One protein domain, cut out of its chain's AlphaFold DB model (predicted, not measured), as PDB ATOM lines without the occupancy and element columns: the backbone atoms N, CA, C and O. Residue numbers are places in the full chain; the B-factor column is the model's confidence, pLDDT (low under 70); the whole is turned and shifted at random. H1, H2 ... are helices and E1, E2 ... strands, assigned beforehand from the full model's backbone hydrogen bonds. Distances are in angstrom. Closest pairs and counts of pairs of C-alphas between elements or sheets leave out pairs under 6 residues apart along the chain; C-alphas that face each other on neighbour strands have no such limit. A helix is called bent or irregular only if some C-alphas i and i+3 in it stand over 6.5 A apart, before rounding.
ATOM      1  N   PHE A   4     147.694 160.084 235.388       96.12
ATOM      2  CA  PHE A   4     146.523 160.182 234.518       96.12
ATOM      3  C   PHE A   4     145.432 159.215 234.976       96.12
ATOM      4  O   PHE A   4     145.697 158.300 235.747       96.12
ATOM      5  N   HIS A   5     144.206 159.419 234.506       97.38
ATOM      6  CA  HIS A   5     143.056 158.592 234.857       97.38
ATOM      7  C   HIS A   5     142.279 158.204 233.600       97.38
ATOM      8  O   HIS A   5     142.074 159.030 232.706       97.38
ATOM      9  N   VAL A   6     141.825 156.957 233.560       96.94
ATOM     10  CA  VAL A   6     140.981 156.396 232.508       96.94
ATOM     11  C   VAL A   6     139.654 155.989 233.134       96.94
ATOM     12  O   VAL A   6     139.614 155.157 234.038       96.94
ATOM     13  N   ALA A   7     138.561 156.582 232.651       96.12
ATOM     14  CA  ALA A   7     137.224 156.196 233.083       96.12
ATOM     15  C   ALA A   7     136.901 154.766 232.625       96.12
ATOM     16  O   ALA A   7     137.256 154.360 231.517       96.12
ATOM     17  N   GLY A   8     136.218 154.022 233.490       95.25
ATOM     18  CA  GLY A   8     135.755 152.674 233.201       95.25
ATOM     19  C   GLY A   8     134.548 152.635 232.265       95.25
ATOM     20  O   GLY A   8     133.779 153.591 232.190       95.25
ATOM     21  N   ASN A   9     134.353 151.500 231.589       95.38
ATOM     22  CA  ASN A   9     133.139 151.242 230.806       95.38
ATOM     23  C   ASN A   9     131.942 150.867 231.698       95.38
ATOM     24  O   ASN A   9     130.798 150.945 231.255       95.38
ATOM     25  N   VAL A  10     132.208 150.438 232.936       96.38
ATOM     26  CA  VAL A  10     131.212 150.101 233.958       96.38
ATOM     27  C   VAL A  10     131.668 150.628 235.324       96.38
ATOM     28  O   VAL A  10     132.793 151.115 235.472       96.38
ATOM     29  N   ALA A  11     130.785 150.553 236.323       94.31
ATOM     30  CA  ALA A  11     131.133 150.888 237.703       94.31
ATOM     31  C   ALA A  11     132.351 150.075 238.178       94.31
ATOM     32  O   ALA A  11     132.530 148.927 237.776       94.31
ATOM     33  N   ASP A  12     133.198 150.701 238.998       94.25
ATOM     34  CA  ASP A  12     134.408 150.106 239.580       94.25
ATOM     35  C   ASP A  12     135.433 149.569 238.565       94.25
ATOM     36  O   ASP A  12     136.317 148.792 238.914       94.25
ATOM     37  N   SER A  13     135.371 150.013 237.303       97.06
ATOM     38  CA  SER A  13     136.334 149.626 236.261       97.06
ATOM     39  C   SER A  13     137.234 150.782 235.798       97.06
ATOM     40  O   SER A  13     137.775 150.736 234.691       97.06
ATOM     41  N   ALA A  14     137.339 151.848 236.594       97.69
ATOM     42  CA  ALA A  14     138.256 152.960 236.345       97.69
ATOM     43  C   ALA A  14     139.715 152.562 236.626       97.69
ATOM     44  O   ALA A  14     139.982 151.611 237.364       97.69
ATOM     45  N   LEU A  15     140.662 153.301 236.050       98.19
ATOM     46  CA  LEU A  15     142.090 153.104 236.281       98.19
ATOM     47  C   LEU A  15     142.797 154.447 236.453       98.19
ATOM     48  O   LEU A  15     142.931 155.220 235.500       98.19
ATOM     49  N   GLY A  16     143.309 154.691 237.654       98.19
ATOM     50  CA  GLY A  16     144.336 155.694 237.888       98.19
ATOM     51  C   GLY A  16     145.720 155.148 237.547       98.19
ATOM     52  O   GLY A  16     145.996 153.960 237.713       98.19
ATOM     53  N   VAL A  17     146.616 156.014 237.089       97.81
ATOM     54  CA  VAL A  17     148.033 155.696 236.897       97.81
ATOM     55  C   VAL A  17     148.870 156.832 237.456       97.81
ATOM     56  O   VAL A  17     148.691 157.982 237.060       97.81
ATOM     57  N   TYR A  18     149.805 156.518 238.346       97.81
ATOM     58  CA  TYR A  18     150.806 157.449 238.866       97.81
ATOM     59  C   TYR A  18     152.180 157.153 238.254       97.81
ATOM     60  O   TYR A  18     152.521 155.999 238.003       97.81
ATOM     61  N   LEU A  19     152.963 158.199 237.992       96.00
ATOM     62  CA  LEU A  19     154.294 158.143 237.391       96.00
ATOM     63  C   LEU A  19     155.309 158.686 238.417       96.00
ATOM     64  O   LEU A  19     155.447 159.907 238.530       96.00
ATOM     65  N   PRO A  20     156.003 157.809 239.174       94.94
ATOM     66  CA  PRO A  20     156.967 158.208 240.202       94.94
ATOM     67  C   PRO A  20     158.172 158.992 239.680       94.94
ATOM     68  O   PRO A  20     158.787 159.752 240.425       94.94
ATOM     69  N   SER A  21     158.511 158.827 238.402       90.00
ATOM     70  CA  SER A  21     159.560 159.579 237.721       90.00
ATOM     71  C   SER A  21     159.014 160.323 236.501       90.00
ATOM     72  O   SER A  21     158.006 159.945 235.897       90.00
ATOM     73  N   ALA A  22     159.683 161.418 236.134       85.69
ATOM     74  CA  ALA A  22     159.346 162.161 234.928       85.69
ATOM     75  C   ALA A  22     159.604 161.290 233.690       85.69
ATOM     76  O   ALA A  22     160.728 160.853 233.456       85.69
ATOM     77  N   GLN A  23     158.562 161.064 232.891       87.75
ATOM     78  CA  GLN A  23     158.634 160.275 231.663       87.75
ATOM     79  C   GLN A  23     157.612 160.760 230.633       87.75
ATOM     80  O   GLN A  23     156.561 161.308 230.979       87.75
ATOM     81  N   THR A  24     157.923 160.548 229.356       88.25
ATOM     82  CA  THR A  24     157.029 160.892 228.247       88.25
ATOM     83  C   THR A  24     156.084 159.732 227.976       88.25
ATOM     84  O   THR A  24     156.504 158.671 227.514       88.25
ATOM     85  N   VAL A  25     154.797 159.954 228.243       90.75
ATOM     86  CA  VAL A  25     153.728 158.995 227.954       90.75
ATOM     87  C   VAL A  25     152.952 159.460 226.732       90.75
ATOM     88  O   VAL A  25     152.440 160.577 226.700       90.75
ATOM     89  N   THR A  26     152.835 158.584 225.740       92.00
ATOM     90  CA  THR A  26     151.966 158.785 224.579       92.00
ATOM     91  C   THR A  26     150.674 158.008 224.785       92.00
ATOM     92  O   THR A  26     150.706 156.844 225.185       92.00
ATOM     93  N   MET A  27     149.535 158.638 224.497       93.62
ATOM     94  CA  MET A  27     148.213 158.016 224.585       93.62
ATOM     95  C   MET A  27     147.504 158.110 223.242       93.62
ATOM     96  O   MET A  27     147.445 159.182 222.641       93.62
ATOM     97  N   LYS A  28     146.947 156.993 222.771       95.50
ATOM     98  CA  LYS A  28     146.236 156.915 221.494       95.50
ATOM     99  C   LYS A  28     144.927 156.155 221.653       95.50
ATOM    100  O   LYS A  28     144.935 154.938 221.826       95.50
ATOM    101  N   TYR A  29     143.809 156.862 221.523       95.75
ATOM    102  CA  TYR A  29     142.477 156.267 221.456       95.75
ATOM    103  C   TYR A  29     142.074 156.057 219.995       95.75
ATOM    104  O   TYR A  29     141.998 157.020 219.232       95.75
ATOM    105  N   HIS A  30     141.895 154.808 219.573       96.62
ATOM    106  CA  HIS A  30     141.609 154.489 218.174       96.62
ATOM    107  C   HIS A  30     140.806 153.197 218.019       96.62
ATOM    108  O   HIS A  30     140.895 152.293 218.852       96.62
ATOM    109  N   ALA A  31     140.041 153.107 216.933       96.69
ATOM    110  CA  ALA A  31     139.367 151.879 216.546       96.69
ATOM    111  C   ALA A  31     140.373 150.867 215.978       96.69
ATOM    112  O   ALA A  31     141.277 151.221 215.214       96.69
ATOM    113  N   ARG A  32     140.196 149.599 216.338       96.62
ATOM    114  CA  ARG A  32     140.871 148.448 215.745       96.62
ATOM    115  C   ARG A  32     139.816 147.513 215.177       96.62
ATOM    116  O   ARG A  32     138.807 147.256 215.826       96.62
ATOM    117  N   ASN A  33     140.095 146.999 213.986       95.56
ATOM    118  CA  ASN A  33     139.251 146.036 213.294       95.56
ATOM    119  C   ASN A  33     140.050 144.745 213.105       95.56
ATOM    120  O   ASN A  33     141.252 144.804 212.837       95.56
ATOM    121  N   GLY A  34     139.396 143.599 213.240       94.50
ATOM    122  CA  GLY A  34     140.013 142.293 213.025       94.50
ATOM    123  C   GLY A  34     138.973 141.184 212.998       94.50
ATOM    124  O   GLY A  34     137.801 141.428 213.259       94.50
ATOM    125  N   ASN A  35     139.399 139.968 212.685       95.31
ATOM    126  CA  ASN A  35     138.583 138.760 212.789       95.31
ATOM    127  C   ASN A  35     139.423 137.619 213.380       95.31
ATOM    128  O   ASN A  35     140.648 137.738 213.503       95.31
ATOM    129  N   TRP A  36     138.770 136.525 213.766       94.62
ATOM    130  CA  TRP A  36     139.444 135.407 214.422       94.62
ATOM    131  C   TRP A  36     140.333 134.619 213.457       94.62
ATOM    132  O   TRP A  36     141.408 134.175 213.854       94.62
ATOM    133  N   ALA A  37     139.954 134.521 212.180       94.94
ATOM    134  CA  ALA A  37     140.754 133.847 211.156       94.94
ATOM    135  C   ALA A  37     142.181 134.422 211.008       94.94
ATOM    136  O   ALA A  37     143.126 133.656 210.829       94.94
ATOM    137  N   VAL A  38     142.372 135.743 211.148       94.31
ATOM    138  CA  VAL A  38     143.704 136.388 211.098       94.31
ATOM    139  C   VAL A  38     144.589 136.013 212.293       94.31
ATOM    140  O   VAL A  38     145.809 135.950 212.150       94.31
ATOM    141  N   LEU A  39     144.002 135.751 213.466       91.88
ATOM    142  CA  LEU A  39     144.751 135.332 214.658       91.88
ATOM    143  C   LEU A  39     145.210 133.867 214.577       91.88
ATOM    144  O   LEU A  39     146.178 133.500 215.242       91.88
ATOM    145  N   TYR A  40     144.549 133.051 213.749       93.44
ATOM    146  CA  TYR A  40     144.809 131.616 213.607       93.44
ATOM    147  C   TYR A  40     144.999 131.220 212.135       93.44
ATOM    148  O   TYR A  40     144.186 130.470 211.587       93.44
ATOM    149  N   PRO A  41     146.076 131.685 211.476       92.38
ATOM    150  CA  PRO A  41     146.252 131.507 210.035       92.38
ATOM    151  C   PRO A  41     146.262 130.030 209.604       92.38
ATOM    152  O   PRO A  41     145.674 129.694 208.575       92.38
ATOM    153  N   GLU A  42     146.854 129.141 210.410       95.25
ATOM    154  CA  GLU A  42     146.975 127.702 210.115       95.25
ATOM    155  C   GLU A  42     145.639 126.942 210.153       95.25
ATOM    156  O   GLU A  42     145.502 125.925 209.480       95.25
ATOM    157  N   ASN A  43     144.640 127.451 210.881       94.12
ATOM    158  CA  ASN A  43     143.303 126.855 211.006       94.12
ATOM    159  C   ASN A  43     142.206 127.829 210.558       94.12
ATOM    160  O   ASN A  43     141.064 127.734 211.001       94.12
ATOM    161  N   SER A  44     142.550 128.798 209.708       93.81
ATOM    162  CA  SER A  44     141.669 129.915 209.342       93.81
ATOM    163  C   SER A  44     140.331 129.463 208.745       93.81
ATOM    164  O   SER A  44     139.309 130.093 208.990       93.81
ATOM    165  N   ASN A  45     140.310 128.327 208.046       94.12
ATOM    166  CA  ASN A  45     139.100 127.700 207.504       94.12
ATOM    167  C   ASN A  45     138.134 127.138 208.566       94.12
ATOM    168  O   ASN A  45     137.017 126.759 208.223       94.12
ATOM    169  N   GLN A  46     138.558 127.048 209.827       95.31
ATOM    170  CA  GLN A  46     137.746 126.618 210.970       95.31
ATOM    171  C   GLN A  46     137.368 127.786 211.893       95.31
ATOM    172  O   GLN A  46     136.765 127.565 212.941       95.31
ATOM    173  N   MET A  47     137.738 129.017 211.534       95.62
ATOM    174  CA  MET A  47     137.526 130.208 212.355       95.62
ATOM    175  C   MET A  47     136.437 131.095 211.764       95.62
ATOM    176  O   MET A  47     136.241 131.134 210.552       95.62
ATOM    177  N   ASP A  48     135.767 131.852 212.632       93.38
ATOM    178  CA  ASP A  48     134.860 132.918 212.210       93.38
ATOM    179  C   ASP A  48     135.664 134.064 211.567       93.38
ATOM    180  O   ASP A  48     136.605 134.614 212.159       93.38
ATOM    181  N   ASP A  49     135.316 134.413 210.332       94.62
ATOM    182  CA  ASP A  49     135.951 135.470 209.549       94.62
ATOM    183  C   ASP A  49     135.206 136.815 209.633       94.62
ATOM    184  O   ASP A  49     135.676 137.822 209.081       94.62
ATOM    185  N   THR A  50     134.110 136.873 210.399       96.44
ATOM    186  CA  THR A  50     133.348 138.096 210.656       96.44
ATOM    187  C   THR A  50     134.250 139.164 211.266       96.44
ATOM    188  O   THR A  50     134.875 138.980 212.313       96.44
ATOM    189  N   THR A  51     134.315 140.326 210.612       96.12
ATOM    190  CA  THR A  51     135.096 141.458 211.118       96.12
ATOM    191  C   THR A  51     134.393 142.093 212.310       96.12
ATOM    192  O   THR A  51     133.267 142.575 212.202       96.12
ATOM    193  N   VAL A  52     135.099 142.156 213.432       95.44
ATOM    194  CA  VAL A  52     134.695 142.866 214.642       95.44
ATOM    195  C   VAL A  52     135.520 144.139 214.799       95.44
ATOM    196  O   VAL A  52     136.672 144.220 214.370       95.44
ATOM    197  N   SER A  53     134.911 145.162 215.393       95.69
ATOM    198  CA  SER A  53     135.529 146.470 215.628       95.69
ATOM    199  C   SER A  53     135.466 146.811 217.112       95.69
ATOM    200  O   SER A  53     134.438 146.604 217.752       95.69
ATOM    201  N   GLY A  54     136.547 147.360 217.659       95.06
ATOM    202  CA  GLY A  54     136.612 147.798 219.051       95.06
ATOM    203  C   GLY A  54     137.488 149.032 219.209       95.06
ATOM    204  O   GLY A  54     138.459 149.213 218.477       95.06
ATOM    205  N   TRP A  55     137.149 149.893 220.164       95.88
ATOM    206  CA  TRP A  55     137.984 151.037 220.518       95.88
ATOM    207  C   TRP A  55     139.009 150.644 221.576       95.88
ATOM    208  O   TRP A  55     138.683 149.967 222.548       95.88
ATOM    209  N   VAL A  56     140.249 151.086 221.388       95.81
ATOM    210  CA  VAL A  56     141.362 150.806 222.294       95.81
ATOM    211  C   VAL A  56     142.034 152.114 222.677       95.81
ATOM    212  O   VAL A  56     142.405 152.910 221.811       95.81
ATOM    213  N   LEU A  57     142.225 152.314 223.979       95.81
ATOM    214  CA  LEU A  57     143.180 153.282 224.498       95.81
ATOM    215  C   LEU A  57     144.531 152.583 224.667       95.81
ATOM    216  O   LEU A  57     144.674 151.681 225.483       95.81
ATOM    217  N   GLN A  58     145.518 153.002 223.885       95.56
ATOM    218  CA  GLN A  58     146.889 152.512 223.971       95.56
ATOM    219  C   GLN A  58     147.759 153.569 224.643       95.56
ATOM    220  O   GLN A  58     147.845 154.695 224.154       95.56
ATOM    221  N   THR A  59     148.418 153.204 225.741       93.50
ATOM    222  CA  THR A  59     149.360 154.065 226.469       93.50
ATOM    223  C   THR A  59     150.765 153.486 226.387       93.50
ATOM    224  O   THR A  59     150.947 152.292 226.614       93.50
ATOM    225  N   GLN A  60     151.760 154.307 226.066       92.50
ATOM    226  CA  GLN A  60     153.147 153.868 225.907       92.50
ATOM    227  C   GLN A  60     154.103 154.851 226.570       92.50
ATOM    228  O   GLN A  60     153.969 156.059 226.378       92.50
ATOM    229  N   VAL A  61     155.083 154.330 227.309       89.62
ATOM    230  CA  VAL A  61     156.270 155.096 227.699       89.62
ATOM    231  C   VAL A  61     157.261 154.991 226.550       89.62
ATOM    232  O   VAL A  61     157.693 153.894 226.197       89.62
ATOM    233  N   THR A  62     157.576 156.117 225.919       82.56
ATOM    234  CA  THR A  62     158.502 156.121 224.785       82.56
ATOM    235  C   THR A  62     159.932 156.110 225.304       82.56
ATOM    236  O   THR A  62     160.340 157.007 226.042       82.56
ATOM    237  N   HIS A  63     160.701 155.112 224.884       83.38
ATOM    238  CA  HIS A  63     162.137 155.045 225.107       83.38
ATOM    239  C   HIS A  63     162.874 155.480 223.843       83.38
ATOM    240  O   HIS A  63     162.508 155.094 222.734       83.38
ATOM    241  N   ASN A  64     163.914 156.288 224.015       72.56
ATOM    242  CA  ASN A  64     164.876 156.536 222.946       72.56
ATOM    243  C   ASN A  64     165.767 155.284 222.825       72.56
ATOM    244  O   ASN A  64     165.901 154.547 223.799       72.56
ATOM    245  N   ASN A  65     166.411 155.048 221.679       68.00
ATOM    246  CA  ASN A  65     167.299 153.889 221.452       68.00
ATOM    247  C   ASN A  65     168.589 153.879 222.316       68.00
ATOM    248  O   ASN A  65     169.560 153.205 221.977       68.00
ATOM    249  N   ASP A  66     168.621 154.615 223.426       66.44
ATOM    250  CA  ASP A  66     169.719 154.616 224.379       66.44
ATOM    251  C   ASP A  66     169.619 153.393 225.301       66.44
ATOM    252  O   ASP A  66     168.568 153.094 225.869       66.44
ATOM    253  N   ALA A  67     170.748 152.712 225.512       57.94
ATOM    254  CA  ALA A  67     170.857 151.470 226.287       57.94
ATOM    255  C   ALA A  67     170.537 151.603 227.796       57.94
ATOM    256  O   ALA A  67     170.723 150.653 228.551       57.94
ATOM    257  N   LYS A  68     170.094 152.778 228.259       62.00
ATOM    258  CA  LYS A  68     169.816 153.093 229.670       62.00
ATOM    259  C   LYS A  68     168.477 153.801 229.829       62.00
ATOM    260  O   LYS A  68     168.394 154.874 230.426       62.00
ATOM    261  N   THR A  69     167.430 153.229 229.253       78.69
ATOM    262  CA  THR A  69     166.073 153.721 229.459       78.69
ATOM    263  C   THR A  69     165.393 152.949 230.586       78.69
ATOM    264  O   THR A  69     165.527 151.737 230.704       78.69
ATOM    265  N   ALA A  70     164.702 153.681 231.455       88.56
ATOM    266  CA  ALA A  70     163.981 153.153 232.603       88.56
ATOM    267  C   ALA A  70     162.575 153.758 232.625       88.56
ATOM    268  O   ALA A  70     162.360 154.869 232.133       88.56
ATOM    269  N   TYR A  71     161.617 153.032 233.189       93.19
ATOM    270  CA  TYR A  71     160.254 153.506 233.403       93.19
ATOM    271  C   TYR A  71     159.781 153.087 234.788       93.19
ATOM    272  O   TYR A  71     160.191 152.055 235.310       93.19
ATOM    273  N   SER A  72     158.889 153.868 235.380       94.88
ATOM    274  CA  SER A  72     158.217 153.482 236.619       94.88
ATOM    275  C   SER A  72     156.771 153.942 236.560       94.88
ATOM    276  O   SER A  72     156.484 155.043 236.099       94.88
ATOM    277  N   TYR A  73     155.833 153.103 236.976       96.88
ATOM    278  CA  TYR A  73     154.432 153.488 237.082       96.88
ATOM    279  C   TYR A  73     153.761 152.697 238.198       96.88
ATOM    280  O   TYR A  73     154.180 151.590 238.530       96.88
ATOM    281  N   VAL A  74     152.708 153.275 238.764       98.00
ATOM    282  CA  VAL A  74     151.826 152.626 239.733       98.00
ATOM    283  C   VAL A  74     150.435 152.594 239.125       98.00
ATOM    284  O   VAL A  74     149.914 153.633 238.716       98.00
ATOM    285  N   LEU A  75     149.848 151.403 239.047       98.12
ATOM    286  CA  LEU A  75     148.455 151.228 238.658       98.12
ATOM    287  C   LEU A  75     147.581 151.369 239.901       98.12
ATOM    288  O   LEU A  75     147.864 150.757 240.927       98.12
ATOM    289  N   LEU A  76     146.514 152.152 239.786       98.38
ATOM    290  CA  LEU A  76     145.535 152.403 240.837       98.38
ATOM    291  C   LEU A  76     144.159 151.961 240.321       98.38
ATOM    292  O   LEU A  76     143.371 152.796 239.859       98.38
ATOM    293  N   PRO A  77     143.883 150.643 240.299       98.12
ATOM    294  CA  PRO A  77     142.575 150.141 239.906       98.12
ATOM    295  C   PRO A  77     141.477 150.799 240.742       98.12
ATOM    296  O   PRO A  77     141.681 151.077 241.919       98.12
ATOM    297  N   THR A  78     140.334 151.057 240.111       97.88
ATOM    298  CA  THR A  78     139.112 151.624 240.707       97.88
ATOM    299  C   THR A  78     139.218 153.053 241.246       97.88
ATOM    300  O   THR A  78     138.198 153.610 241.645       97.88
ATOM    301  N   TYR A  79     140.399 153.677 241.246       98.12
ATOM    302  CA  TYR A  79     140.548 155.053 241.720       98.12
ATOM    303  C   TYR A  79     139.834 156.026 240.781       98.12
ATOM    304  O   TYR A  79     140.019 155.966 239.564       98.12
ATOM    305  N   THR A  80     139.080 156.972 241.346       97.19
ATOM    306  CA  THR A  80     138.539 158.109 240.589       97.19
ATOM    307  C   THR A  80     139.651 159.057 240.139       97.19
ATOM    308  O   THR A  80     140.804 158.970 240.584       97.19
ATOM    309  N   ALA A  81     139.307 160.020 239.280       97.56
ATOM    310  CA  ALA A  81     140.227 161.080 238.881       97.56
ATOM    311  C   ALA A  81     140.764 161.851 240.101       97.56
ATOM    312  O   ALA A  81     141.972 162.048 240.224       97.56
ATOM    313  N   GLU A  82     139.890 162.212 241.045       97.88
ATOM    314  CA  GLU A  82     140.258 162.927 242.267       97.88
ATOM    315  C   GLU A  82     141.170 162.083 243.160       97.88
ATOM    316  O   GLU A  82     142.205 162.580 243.602       97.88
ATOM    317  N   GLN A  83     140.832 160.808 243.397       98.06
ATOM    318  CA  GLN A  83     141.659 159.894 244.197       98.06
ATOM    319  C   GLN A  83     143.046 159.707 243.573       98.06
ATOM    320  O   GLN A  83     144.053 159.772 244.276       98.06
ATOM    321  N   THR A  84     143.115 159.560 242.247       98.38
ATOM    322  CA  THR A  84     144.377 159.467 241.497       98.38
ATOM    323  C   THR A  84     145.220 160.730 241.675       98.38
ATOM    324  O   THR A  84     146.422 160.651 241.938       98.38
ATOM    325  N   THR A  85     144.603 161.914 241.577       98.12
ATOM    326  CA  THR A  85     145.295 163.182 241.824       98.12
ATOM    327  C   THR A  85     145.802 163.279 243.261       98.12
ATOM    328  O   THR A  85     146.939 163.710 243.455       98.12
ATOM    329  N   GLN A  86     145.013 162.875 244.264       98.12
ATOM    330  CA  GLN A  86     145.462 162.904 245.660       98.12
ATOM    331  C   GLN A  86     146.635 161.950 245.896       98.12
ATOM    332  O   GLN A  86     147.662 162.386 246.411       98.12
ATOM    333  N   TYR A  87     146.547 160.706 245.416       98.38
ATOM    334  CA  TYR A  87     147.648 159.745 245.508       98.38
ATOM    335  C   TYR A  87     148.931 160.286 244.863       98.38
ATOM    336  O   TYR A  87     150.010 160.174 245.427       98.38
ATOM    337  N   SER A  88     148.832 160.966 243.714       97.12
ATOM    338  CA  SER A  88     150.010 161.543 243.044       97.12
ATOM    339  C   SER A  88     150.729 162.649 243.835       97.12
ATOM    340  O   SER A  88     151.854 163.008 243.487       97.12
ATOM    341  N   ARG A  89     150.075 163.235 244.849       96.81
ATOM    342  CA  ARG A  89     150.643 164.280 245.719       96.81
ATOM    343  C   ARG A  89     151.297 163.690 246.962       96.81
ATOM    344  O   ARG A  89     152.280 164.243 247.443       96.81
ATOM    345  N   THR A  90     150.739 162.598 247.466       96.56
ATOM    346  CA  THR A  90     151.202 161.888 248.662       96.56
ATOM    347  C   THR A  90     151.162 160.385 248.384       96.56
ATOM    348  O   THR A  90     150.249 159.713 248.862       96.56
TER     349      THR A  90
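Overview. This is residues 4 to 90 of the 206 residues of a protein of Photobacterium aphoticum (UniProt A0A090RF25). A small three-stranded sheet of E1, E2 and E5, with helix H3 over one face, makes a head at one end, and a long bent ribbon of two strands, E3 and E4, leads from it to two short helices, H1 and H2, at the other end. The loop residues 64 to 69 stand free and stick out from the long link between E4 and E5. The printed part has 87 residues, with three named helices and five named strands in the order E1, E2, E3, H1, H2, E4, E5, H3. The class is mixed, helices and strands; both sheets are antiparallel, in the orders E1, E2, E5 and E3, E4. The whole is only just loose, close to extended, with a radius of gyration of the C-alphas of 18.0 A, and flat, spanning 55 by 41 by 18 A.

Along the chain. E1 is residues 4 to 6, beginning at C-alpha 4 at (146.523, 160.182, 234.518), and E2 is residues 15 to 18. E3, residues 25 to 34, is 26.3 A from first to last C-alpha and bends by 59 degrees at residue 31. H1 is residues 36 to 39. H2, residues 41 to 46, is irregular: C-alphas 42 and 45 are 8.3 A apart. E4, residues 52 to 61, begins at C-alpha 52 at (134.695, 142.866, 214.642), measures 28.0 A and bends by 50 degrees at residue 55. E5 is residues 74 to 77. H3, residues 81 to 87, measures 10.0 A and ends at C-alpha 87 at (147.648, 159.745, 245.508).

Arrangement. E1 and E2 form a hairpin, antiparallel at 169 degrees, with N 6 and O 15 at 2.8 A, within hydrogen-bond range. The inner strand E2 is also antiparallel to E5 at 160 degrees, with N 18 and O 74 at 2.9 A. H3 is on this sheet at a height of 8.2 A, over E2 and only just over E1, on which 3 of its C-alphas fall. It runs slantwise to the strands, at 35 degrees to E2 on the local plane; the closest C-alphas of H3 and E2 are those of Gly 16 and Thr 84, 5.2 A apart. E3 and E4 are antiparallel at 160 degrees, with N 26 and O 60 at 2.8 A and N 34 and O 52 at 3.0 A. E1 is apart from both E3 and E4. H1 and H2 touch only at the corner by their link, the C-alphas of Ala 37 and Ser 44 being closest at 4.4 A. Every O i to N i+4 pair of H3 is within hydrogen-bond range, against 0 of 2 in H2, which has 2 of 3 O i to N i+3 pairs within range; H1 is too short for an O i to N i+4 pair.

Size, cuts and confidence. The two C-alphas farthest apart, those of Asn 45 and Thr 90, are 54.9 A apart. The printed part has no cut, and the link from E4 to E5, 12 residues, is long. The mean pLDDT of the printed part is 93.1; residues 65 to 68 are under 70.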